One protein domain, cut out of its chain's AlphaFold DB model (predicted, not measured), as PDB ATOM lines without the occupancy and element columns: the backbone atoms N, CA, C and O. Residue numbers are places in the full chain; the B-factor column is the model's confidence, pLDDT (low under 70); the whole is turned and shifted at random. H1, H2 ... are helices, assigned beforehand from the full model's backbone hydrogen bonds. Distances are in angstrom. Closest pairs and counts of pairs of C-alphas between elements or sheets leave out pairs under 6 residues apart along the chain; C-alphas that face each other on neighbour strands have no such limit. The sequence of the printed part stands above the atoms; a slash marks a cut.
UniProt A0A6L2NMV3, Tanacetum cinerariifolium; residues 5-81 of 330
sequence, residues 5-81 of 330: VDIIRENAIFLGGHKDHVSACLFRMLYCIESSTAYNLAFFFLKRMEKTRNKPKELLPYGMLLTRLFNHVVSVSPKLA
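This is residues 5 to 81 of the 330 residues of a protein of Tanacetum cinerariifolium (UniProt A0A6L2NMV3). Four helices, H1 to H4, stand nearly parallel to one another in a loose ring of four, each running the opposite way to the one before, with few contacts between them. H1 and H2 make a helical hairpin, H3 folds back on the side of H2 away from H1, and H4 folds back again to come near H1; residues 53 to 59 and 74 to 79 stick out. The printed part has 77 residues with four named helices, H1 H2 H3 H4 in chain order, and no named strand; the class is all helix. The whole is compact, with a radius of gyration of the C-alphas of 13.1 A and spans of 37 by 26 by 23 A.

Find C-alpha 5 at (-44.968, -39.651, 33.841); there H1 begins, residues 5 to 14, 14.1 A from first to last C-alpha. Next look at C-alpha 19, at (-47.807, -44.127, 18.135), where H2 begins; it covers residues 19 to 34 over 22.1 A and is the longest helix by residues. H3 follows as residues 41 to 53, 18.3 A long. H4, residues 62 to 76, is 20.5 A long and ends at C-alpha 76, at (-48.911, -27.243, 38.630).

Start with the hairpin of H1 and H2, which only just touch, with 3 pairs of C-alphas within 8 A. H2 touches H1 with residues 19 to 23 alone, and the closest C-alphas are those of Ala 12 and Ser 23, 6.9 A apart. The two run opposite ways at a shallow tilt of 16 degrees. Go on to H2 and H3, which are close but not clearly touching: their closest C-alphas, those of Met 29 and Leu 41, are 7.8 A apart. They too run opposite ways at a shallow tilt of 16 degrees. Then compare H4 with H1: they are close but not clearly touching, with the closest C-alphas, those of Asn 11 and Leu 65, 6.7 A apart. H1 and H4 run opposite ways at a shallow tilt of 16 degrees. H1 and H3 are apart, H3 and H4 are apart, and H2 and H4 are only just apart, at 8.4 A. In H1, H3 and H4 every O i to N i+4 pair is within hydrogen-bond range; in H2, 10 of 12 are.

The C-alphas of Lys 57 and Lys 79 are the two farthest apart, at 37.0 A, and each lies in a stretch that stands free: residues 53 to 59, and residues 74 to 79, of which 74 to 76 belong to H4. The printed part has no cut. The link from H1 to H2 is tight, and those from H2 to H3 and from H3 to H4 are short. The mean pLDDT of the printed part is 71.3; look for values under 70 at residues 5 to 23, 42, 49, 52, 56 to 62 and 80 to 81 of this model.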
ATOM      1  N   VAL A   5     -45.167 -38.298  34.379       60.38
ATOM      2  CA  VAL A   5     -44.968 -39.651  33.841       60.38
ATOM      3  C   VAL A   5     -46.287 -40.412  33.673       60.38
ATOM      4  O   VAL A   5     -46.485 -41.052  32.642       60.38
ATOM      5  N   ASP A   6     -47.219 -40.292  34.618       69.31
ATOM      6  CA  ASP A   6     -48.500 -41.004  34.572       69.31
ATOM      7  C   ASP A   6     -49.472 -40.369  33.578       69.31
ATOM      8  O   ASP A   6     -50.177 -41.078  32.863       69.31
ATOM      9  N   ILE A   7     -49.462 -39.037  33.462       64.62
ATOM     10  CA  ILE A   7     -50.260 -38.307  32.463       64.62
ATOM     11  C   ILE A   7     -49.762 -38.640  31.056       64.62
ATOM     12  O   ILE A   7     -50.555 -38.864  30.140       64.62
ATOM     13  N   ILE A   8     -48.447 -38.703  30.874       63.72
ATOM     14  CA  ILE A   8     -47.821 -39.096  29.611       63.72
ATOM     15  C   ILE A   8     -48.164 -40.542  29.279       63.72
ATOM     16  O   ILE A   8     -48.573 -40.818  28.155       63.72
ATOM     17  N   ARG A   9     -48.036 -41.449  30.252       64.38
ATOM     18  CA  ARG A   9     -48.336 -42.872  30.082       64.38
ATOM     19  C   ARG A   9     -49.806 -43.081  29.723       64.38
ATOM     20  O   ARG A   9     -50.076 -43.758  28.737       64.38
ATOM     21  N   GLU A  10     -50.744 -42.456  30.435       64.75
ATOM     22  CA  GLU A  10     -52.172 -42.512  30.094       64.75
ATOM     23  C   GLU A  10     -52.420 -41.991  28.677       64.75
ATOM     24  O   GLU A  10     -53.026 -42.685  27.863       64.75
ATOM     25  N   ASN A  11     -51.912 -40.808  28.328       63.47
ATOM     26  CA  ASN A  11     -52.169 -40.242  27.005       63.47
ATOM     27  C   ASN A  11     -51.483 -41.020  25.869       63.47
ATOM     28  O   ASN A  11     -52.077 -41.168  24.804       63.47
ATOM     29  N   ALA A  12     -50.285 -41.562  26.090       58.03
ATOM     30  CA  ALA A  12     -49.597 -42.431  25.136       58.03
ATOM     31  C   ALA A  12     -50.368 -43.742  24.900       58.03
ATOM     32  O   ALA A  12     -50.461 -44.204  23.762       58.03
ATOM     33  N   ILE A  13     -50.975 -44.303  25.952       57.72
ATOM     34  CA  ILE A  13     -51.823 -45.502  25.871       57.72
ATOM     35  C   ILE A  13     -53.140 -45.197  25.135       57.72
ATOM     36  O   ILE A  13     -53.563 -45.988  24.291       57.72
ATOM     37  N   PHE A  14     -53.754 -44.033  25.372       59.28
ATOM     38  CA  PHE A  14     -55.007 -43.620  24.719       59.28
ATOM     39  C   PHE A  14     -54.871 -43.255  23.224       59.28
ATOM     40  O   PHE A  14     -55.883 -43.072  22.551       59.28
ATOM     41  N   LEU A  15     -53.655 -43.166  22.669       57.06
ATOM     42  CA  LEU A  15     -53.410 -42.725  21.284       57.06
ATOM     43  C   LEU A  15     -53.507 -43.815  20.200       57.06
ATOM     44  O   LEU A  15     -53.228 -43.519  19.038       57.06
ATOM     45  N   GLY A  16     -53.912 -45.040  20.560       46.44
ATOM     46  CA  GLY A  16     -54.686 -46.007  19.752       46.44
ATOM     47  C   GLY A  16     -54.294 -46.384  18.308       46.44
ATOM     48  O   GLY A  16     -54.953 -47.245  17.740       46.44
ATOM     49  N   GLY A  17     -53.262 -45.810  17.685       50.31
ATOM     50  CA  GLY A  17     -52.967 -46.054  16.264       50.31
ATOM     51  C   GLY A  17     -51.944 -45.125  15.602       50.31
ATOM     52  O   GLY A  17     -51.472 -45.442  14.518       50.31
ATOM     53  N   HIS A  18     -51.537 -44.018  16.241       55.19
ATOM     54  CA  HIS A  18     -50.555 -43.069  15.680       55.19
ATOM     55  C   HIS A  18     -49.326 -42.900  16.594       55.19
ATOM     56  O   HIS A  18     -48.927 -41.792  16.961       55.19
ATOM     57  N   LYS A  19     -48.756 -44.035  17.015       54.91
ATOM     58  CA  LYS A  19     -47.807 -44.127  18.135       54.91
ATOM     59  C   LYS A  19     -46.485 -43.392  17.891       54.91
ATOM     60  O   LYS A  19     -45.954 -42.795  18.820       54.91
ATOM     61  N   ASP A  20     -45.994 -43.321  16.662       57.59
ATOM     62  CA  ASP A  20     -44.577 -42.973  16.465       57.59
ATOM     63  C   ASP A  20     -44.337 -41.454  16.474       57.59
ATOM     64  O   ASP A  20     -43.373 -40.947  17.045       57.59
ATOM     65  N   HIS A  21     -45.275 -40.684  15.919       62.81
ATOM     66  CA  HIS A  21     -45.130 -39.232  15.808       62.81
ATOM     67  C   HIS A  21     -45.623 -38.446  17.020       62.81
ATOM     68  O   HIS A  21     -45.200 -37.305  17.209       62.81
ATOM     69  N   VAL A  22     -46.554 -38.996  17.806       63.69
ATOM     70  CA  VAL A  22     -47.041 -38.304  19.008       63.69
ATOM     71  C   VAL A  22     -46.078 -38.482  20.166       63.69
ATOM     72  O   VAL A  22     -45.755 -37.507  20.840       63.69
ATOM     73  N   SER A  23     -45.516 -39.682  20.298       69.25
ATOM     74  CA  SER A  23     -44.484 -39.985  21.285       69.25
ATOM     75  C   SER A  23     -43.259 -39.094  21.100       69.25
ATOM     76  O   SER A  23     -42.873 -38.407  22.036       69.25
ATOM     77  N   ALA A  24     -42.692 -39.017  19.890       70.06
ATOM     78  CA  ALA A  24     -41.468 -38.248  19.644       70.06
ATOM     79  C   ALA A  24     -41.618 -36.745  19.954       70.06
ATOM     80  O   ALA A  24     -40.723 -36.127  20.531       70.06
ATOM     81  N   CYS A  25     -42.767 -36.149  19.617       76.31
ATOM     82  CA  CYS A  25     -43.043 -34.750  19.942       76.31
ATOM     83  C   CYS A  25     -43.233 -34.520  21.437       76.31
ATOM     84  O   CYS A  25     -42.720 -33.536  21.967       76.31
ATOM     85  N   LEU A  26     -43.943 -35.425  22.110       77.88
ATOM     86  CA  LEU A  26     -44.140 -35.350  23.550       77.88
ATOM     87  C   LEU A  26     -42.808 -35.504  24.293       77.88
ATOM     88  O   LEU A  26     -42.485 -34.669  25.128       77.88
ATOM     89  N   PHE A  27     -41.994 -36.496  23.921       79.88
ATOM     90  CA  PHE A  27     -40.657 -36.702  24.482       79.88
ATOM     91  C   PHE A  27     -39.761 -35.487  24.286       79.88
ATOM     92  O   PHE A  27     -39.070 -35.099  25.219       79.88
ATOM     93  N   ARG A  28     -39.805 -34.836  23.119       78.88
ATOM     94  CA  ARG A  28     -39.006 -33.628  22.887       78.88
ATOM     95  C   ARG A  28     -39.488 -32.431  23.708       78.88
ATOM     96  O   ARG A  28     -38.657 -31.695  24.223       78.88
ATOM     97  N   MET A  29     -40.800 -32.255  23.871       81.81
ATOM     98  CA  MET A  29     -41.350 -31.224  24.764       81.81
ATOM     99  C   MET A  29     -40.922 -31.456  26.215       81.81
ATOM    100  O   MET A  29     -40.463 -30.532  26.877       81.81
ATOM    101  N   LEU A  30     -41.024 -32.697  26.690       80.31
ATOM    102  CA  LEU A  30     -40.657 -33.073  28.054       80.31
ATOM    103  C   LEU A  30     -39.160 -32.962  28.299       80.31
ATOM    104  O   LEU A  30     -38.756 -32.415  29.315       80.31
ATOM    105  N   TYR A  31     -38.346 -33.411  27.345       83.69
ATOM    106  CA  TYR A  31     -36.900 -33.241  27.383       83.69
ATOM    107  C   TYR A  31     -36.520 -31.764  27.497       83.69
ATOM    108  O   TYR A  31     -35.633 -31.415  28.272       83.69
ATOM    109  N   CYS A  32     -37.206 -30.877  26.773       81.94
ATOM    110  CA  CYS A  32     -36.928 -29.452  26.869       81.94
ATOM    111  C   CYS A  32     -37.372 -28.829  28.197       81.94
ATOM    112  O   CYS A  32     -36.659 -27.982  28.726       81.94
ATOM    113  N   ILE A  33     -38.499 -29.274  28.761       76.31
ATOM    114  CA  ILE A  33     -38.936 -28.864  30.105       76.31
ATOM    115  C   ILE A  33     -37.912 -29.316  31.154       76.31
ATOM    116  O   ILE A  33     -37.461 -28.500  31.951       76.31
ATOM    117  N   GLU A  34     -37.502 -30.587  31.109       76.75
ATOM    118  CA  GLU A  34     -36.546 -31.184  32.049       76.75
ATOM    119  C   GLU A  34     -35.173 -30.502  31.974       76.75
ATOM    120  O   GLU A  34     -34.583 -30.131  32.984       76.75
ATOM    121  N   SER A  35     -34.682 -30.256  30.759       78.31
ATOM    122  CA  SER A  35     -33.397 -29.583  30.535       78.31
ATOM    123  C   SER A  35     -33.454 -28.063  30.715       78.31
ATOM    124  O   SER A  35     -32.442 -27.392  30.513       78.31
ATOM    125  N   SER A  36     -34.618 -27.496  31.065       79.19
ATOM    126  CA  SER A  36     -34.853 -26.043  31.102       79.19
ATOM    127  C   SER A  36     -34.450 -25.328  29.802       79.19
ATOM    128  O   SER A  36     -34.114 -24.140  29.803       79.19
ATOM    129  N   THR A  37     -34.466 -26.040  28.672       80.31
ATOM    130  CA  THR A  37     -34.144 -25.460  27.369       80.31
ATOM    131  C   THR A  37     -35.374 -24.765  26.802       80.31
ATOM    132  O   THR A  37     -36.504 -25.249  26.901       80.31
ATOM    133  N   ALA A  38     -35.168 -23.593  26.200       74.19
ATOM    134  CA  ALA A  38     -36.255 -22.821  25.621       74.19
ATOM    135  C   ALA A  38     -36.918 -23.612  24.483       74.19
ATOM    136  O   ALA A  38     -36.356 -23.759  23.397       74.19
ATOM    137  N   TYR A  39     -38.132 -24.107  24.722       80.12
ATOM    138  CA  TYR A  39     -38.934 -24.768  23.702       80.12
ATOM    139  C   TYR A  39     -40.004 -23.821  23.185       80.12
ATOM    140  O   TYR A  39     -40.897 -23.400  23.922       80.12
ATOM    141  N   ASN A  40     -39.948 -23.500  21.894       80.62
ATOM    142  CA  ASN A  40     -40.981 -22.691  21.265       80.62
ATOM    143  C   ASN A  40     -42.213 -23.561  20.960       80.62
ATOM    144  O   ASN A  40     -42.432 -24.009  19.832       80.62
ATOM    145  N   LEU A  41     -43.012 -23.803  22.004       74.62
ATOM    146  CA  LEU A  41     -44.258 -24.573  21.953       74.62
ATOM    147  C   LEU A  41     -45.211 -23.998  20.887       74.62
ATOM    148  O   LEU A  41     -45.836 -24.748  20.139       74.62
ATOM    149  N   ALA A  42     -45.256 -22.666  20.757       68.56
ATOM    150  CA  ALA A  42     -46.076 -21.969  19.768       68.56
ATOM    151  C   ALA A  42     -45.650 -22.291  18.327       68.56
ATOM    152  O   ALA A  42     -46.498 -22.620  17.500       68.56
ATOM    153  N   PHE A  43     -44.346 -22.271  18.029       78.06
ATOM    154  CA  PHE A  43     -43.815 -22.659  16.717       78.06
ATOM    155  C   PHE A  43     -44.140 -24.117  16.382       78.06
ATOM    156  O   PHE A  43     -44.542 -24.426  15.258       78.06
ATOM    157  N   PHE A  44     -44.013 -25.008  17.368       77.56
ATOM    158  CA  PHE A  44     -44.353 -26.414  17.203       77.56
ATOM    159  C   PHE A  44     -45.843 -26.613  16.871       77.56
ATOM    160  O   PHE A  44     -46.167 -27.335  15.920       77.56
ATOM    161  N   PHE A  45     -46.747 -25.926  17.581       76.25
ATOM    162  CA  PHE A  45     -48.177 -25.947  17.257       76.25
ATOM    163  C   PHE A  45     -48.468 -25.398  15.871       76.25
ATOM    164  O   PHE A  45     -49.195 -26.043  15.117       76.25
ATOM    165  N   LEU A  46     -47.852 -24.272  15.503       72.12
ATOM    166  CA  LEU A  46     -48.042 -23.657  14.192       72.12
ATOM    167  C   LEU A  46     -47.639 -24.619  13.066       72.12
ATOM    168  O   LEU A  46     -48.417 -24.850  12.141       72.12
ATOM    169  N   LYS A  47     -46.462 -25.250  13.182       77.06
ATOM    170  CA  LYS A  47     -45.966 -26.229  12.201       77.06
ATOM    171  C   LYS A  47     -46.846 -27.469  12.110       77.06
ATOM    172  O   LYS A  47     -47.028 -28.029  11.027       77.06
ATOM    173  N   ARG A  48     -47.414 -27.915  13.231       70.38
ATOM    174  CA  ARG A  48     -48.355 -29.040  13.242       70.38
ATOM    175  C   ARG A  48     -49.693 -28.680  12.604       70.38
ATOM    176  O   ARG A  48     -50.171 -29.469  11.794       70.38
ATOM    177  N   MET A  49     -50.250 -27.511  12.917       69.56
ATOM    178  CA  MET A  49     -51.483 -27.004  12.305       69.56
ATOM    179  C   MET A  49     -51.323 -26.790  10.797       69.56
ATOM    180  O   MET A  49     -52.212 -27.135  10.022       69.56
ATOM    181  N   GLU A  50     -50.168 -26.282  10.365       78.94
ATOM    182  CA  GLU A  50     -49.809 -26.152   8.952       78.94
ATOM    183  C   GLU A  50     -49.780 -27.525   8.258       78.94
ATOM    184  O   GLU A  50     -50.373 -27.697   7.194       78.94
ATOM    185  N   LYS A  51     -49.178 -28.539   8.897       74.38
ATOM    186  CA  LYS A  51     -49.117 -29.908   8.359       74.38
ATOM    187  C   LYS A  51     -50.498 -30.568   8.258       74.38
ATOM    188  O   LYS A  51     -50.730 -31.328   7.320       74.38
ATOM    189  N   THR A  52     -51.419 -30.283   9.181       65.56
ATOM    190  CA  THR A  52     -52.781 -30.847   9.153       65.56
ATOM    191  C   THR A  52     -53.754 -30.071   8.276       65.56
ATOM    192  O   THR A  52     -54.743 -30.650   7.828       65.56
ATOM    193  N   ARG A  53     -53.464 -28.806   7.944       70.69
ATOM    194  CA  ARG A  53     -54.253 -28.023   6.975       70.69
ATOM    195  C   ARG A  53     -54.372 -28.729   5.622       70.69
ATOM    196  O   ARG A  53     -55.417 -28.662   4.986       70.69
ATOM    197  N   ASN A  54     -53.335 -29.468   5.233       78.19
ATOM    198  CA  ASN A  54     -53.292 -30.213   3.973       78.19
ATOM    199  C   ASN A  54     -54.007 -31.579   4.042       78.19
ATOM    200  O   ASN A  54     -54.135 -32.252   3.023       78.19
ATOM    201  N   LYS A  55     -54.483 -32.001   5.226       76.31
ATOM    202  CA  LYS A  55     -55.178 -33.279   5.455       76.31
ATOM    203  C   LYS A  55     -56.329 -33.131   6.465       76.31
ATOM    204  O   LYS A  55     -56.289 -33.715   7.546       76.31
ATOM    205  N   PRO A  56     -57.402 -32.400   6.120       56.41
ATOM    206  CA  PRO A  56     -58.473 -32.040   7.058       56.41
ATOM    207  C   PRO A  56     -59.294 -33.226   7.602       56.41
ATOM    208  O   PRO A  56     -60.069 -33.047   8.535       56.41
ATOM    209  N   LYS A  57     -59.149 -34.432   7.031       67.56
ATOM    210  CA  LYS A  57     -59.845 -35.652   7.481       67.56
ATOM    211  C   LYS A  57     -59.070 -36.452   8.534       67.56
ATOM    212  O   LYS A  57     -59.667 -37.284   9.209       67.56
ATOM    213  N   GLU A  58     -57.771 -36.199   8.699       66.56
ATOM    214  CA  GLU A  58     -56.999 -36.735   9.822       66.56
ATOM    215  C   GLU A  58     -57.314 -35.862  11.044       66.56
ATOM    216  O   GLU A  58     -56.640 -34.868  11.316       66.56
ATOM    217  N   LEU A  59     -58.411 -36.194  11.740       54.19
ATOM    218  CA  LEU A  59     -58.782 -35.599  13.026       54.19
ATOM    219  C   LEU A  59     -57.540 -35.529  13.911       54.19
ATOM    220  O   LEU A  59     -56.943 -36.559  14.199       54.19
ATOM    221  N   LEU A  60     -57.146 -34.327  14.330       58.88
ATOM    222  CA  LEU A  60     -56.014 -34.137  15.228       58.88
ATOM    223  C   LEU A  60     -56.340 -34.797  16.580       58.88
ATOM    224  O   LEU A  60     -57.090 -34.207  17.362       58.88
ATOM    225  N   PRO A  61     -55.720 -35.940  16.944       61.12
ATOM    226  CA  PRO A  61     -55.889 -36.527  18.277       61.12
ATOM    227  C   PRO A  61     -55.245 -35.652  19.372       61.12
ATOM    228  O   PRO A  61     -55.306 -35.948  20.561       61.12
ATOM    229  N   TYR A  62     -54.618 -34.549  18.963       65.06
ATOM    230  CA  TYR A  62     -53.920 -33.606  19.812       65.06
ATOM    231  C   TYR A  62     -54.837 -32.685  20.599       65.06
ATOM    232  O   TYR A  62     -54.412 -32.253  21.658       65.06
ATOM    233  N   GLY A  63     -56.063 -32.393  20.147       80.75
ATOM    234  CA  GLY A  63     -56.932 -31.453  20.872       80.75
ATOM    235  C   GLY A  63     -57.086 -31.852  22.343       80.75
ATOM    236  O   GLY A  63     -56.833 -31.062  23.241       80.75
ATOM    237  N   MET A  64     -57.345 -33.136  22.586       80.81
ATOM    238  CA  MET A  64     -57.527 -33.670  23.933       80.81
ATOM    239  C   MET A  64     -56.219 -33.727  24.741       80.81
ATOM    240  O   MET A  64     -56.210 -33.411  25.930       80.81
ATOM    241  N   LEU A  65     -55.104 -34.088  24.097       79.06
ATOM    242  CA  LEU A  65     -53.776 -34.103  24.716       79.06
ATOM    243  C   LEU A  65     -53.335 -32.692  25.126       79.06
ATOM    244  O   LEU A  65     -52.794 -32.507  26.210       79.06
ATOM    245  N   LEU A  66     -53.586 -31.703  24.270       79.06
ATOM    246  CA  LEU A  66     -53.198 -30.316  24.487       79.06
ATOM    247  C   LEU A  66     -54.044 -29.644  25.546       79.06
ATOM    248  O   LEU A  66     -53.478 -28.974  26.402       79.06
ATOM    249  N   THR A  67     -55.350 -29.903  25.571       79.12
ATOM    250  CA  THR A  67     -56.203 -29.456  26.675       79.12
ATOM    251  C   THR A  67     -55.748 -30.070  27.999       79.12
ATOM    252  O   THR A  67     -55.628 -29.360  28.991       79.12
ATOM    253  N   ARG A  68     -55.409 -31.369  28.031       81.00
ATOM    254  CA  ARG A  68     -54.894 -32.024  29.250       81.00
ATOM    255  C   ARG A  68     -53.536 -31.476  29.684       81.00
ATOM    256  O   ARG A  68     -53.340 -31.238  30.871       81.00
ATOM    257  N   LEU A  69     -52.616 -31.261  28.742       79.56
ATOM    258  CA  LEU A  69     -51.285 -30.719  29.021       79.56
ATOM    259  C   LEU A  69     -51.376 -29.275  29.519       79.56
ATOM    260  O   LEU A  69     -50.742 -28.937  30.513       79.56
ATOM    261  N   PHE A  70     -52.201 -28.452  28.873       79.75
ATOM    262  CA  PHE A  70     -52.467 -27.080  29.290       79.75
ATOM    263  C   PHE A  70     -53.067 -27.038  30.698       79.75
ATOM    264  O   PHE A  70     -52.504 -26.387  31.574       79.75
ATOM    265  N   ASN A  71     -54.132 -27.805  30.951       80.00
ATOM    266  CA  ASN A  71     -54.759 -27.875  32.273       80.00
ATOM    267  C   ASN A  71     -53.766 -28.328  33.350       80.00
ATOM    268  O   ASN A  71     -53.765 -27.796  34.457       80.00
ATOM    269  N   HIS A  72     -52.889 -29.281  33.024       80.50
ATOM    270  CA  HIS A  72     -51.862 -29.743  33.950       80.50
ATOM    271  C   HIS A  72     -50.813 -28.660  34.238       80.50
ATOM    272  O   HIS A  72     -50.570 -28.366  35.405       80.50
ATOM    273  N   VAL A  73     -50.266 -28.000  33.208       77.62
ATOM    274  CA  VAL A  73     -49.325 -26.868  33.355       77.62
ATOM    275  C   VAL A  73     -49.926 -25.760  34.223       77.62
ATOM    276  O   VAL A  73     -49.269 -25.288  35.152       77.62
ATOM    277  N   VAL A  74     -51.180 -25.386  33.959       76.94
ATOM    278  CA  VAL A  74     -51.930 -24.372  34.716       76.94
ATOM    279  C   VAL A  74     -52.138 -24.807  36.169       76.94
ATOM    280  O   VAL A  74     -51.979 -24.000  37.080       76.94
ATOM    281  N   SER A  75     -52.433 -26.086  36.416       79.50
ATOM    282  CA  SER A  75     -52.633 -26.598  37.779       79.50
ATOM    283  C   SER A  75     -51.340 -26.716  38.595       79.50
ATOM    284  O   SER A  75     -51.352 -26.457  39.795       79.50
ATOM    285  N   VAL A  76     -50.221 -27.100  37.965       74.31
ATOM    286  CA  VAL A  76     -48.911 -27.243  38.630       74.31
ATOM    287  C   VAL A  76     -48.272 -25.879  38.860       74.31
ATOM    288  O   VAL A  76     -47.566 -25.680  39.847       74.31
ATOM    289  N   SER A  77     -48.537 -24.923  37.972       75.12
ATOM    290  CA  SER A  77     -48.076 -23.551  38.111       75.12
ATOM    291  C   SER A  77     -49.256 -22.589  37.974       75.12
ATOM    292  O   SER A  77     -49.444 -21.992  36.913       75.12
ATOM    293  N   PRO A  78     -50.029 -22.372  39.056       79.69
ATOM    294  CA  PRO A  78     -51.155 -21.435  39.056       79.69
ATOM    295  C   PRO A  78     -50.739 -20.007  38.694       79.69
ATOM    296  O   PRO A  78     -51.549 -19.224  38.230       79.69
ATOM    297  N   LYS A  79     -49.451 -19.668  38.835       75.06
ATOM    298  CA  LYS A  79     -48.885 -18.390  38.377       75.06
ATOM    299  C   LYS A  79     -48.934 -18.223  36.853       75.06
ATOM    300  O   LYS A  79     -48.872 -17.098  36.381       75.06
ATOM    301  N   LEU A  80     -49.007 -19.323  36.097       67.62
ATOM    302  CA  LEU A  80     -49.244 -19.325  34.649       67.62
ATOM    303  C   LEU A  80     -50.736 -19.239  34.306       67.62
ATOM    304  O   LEU A  80     -51.067 -18.958  33.154       67.62
ATOM    305  N   ALA A  81     -51.624 -19.442  35.287       64.75
ATOM    306  CA  ALA A  81     -53.042 -19.112  35.193       64.75
ATOM    307  C   ALA A  81     -53.193 -17.585  35.266       64.75
ATOM    308  O   ALA A  81     -53.685 -17.023  36.236       64.75
TER     309      ALA A  81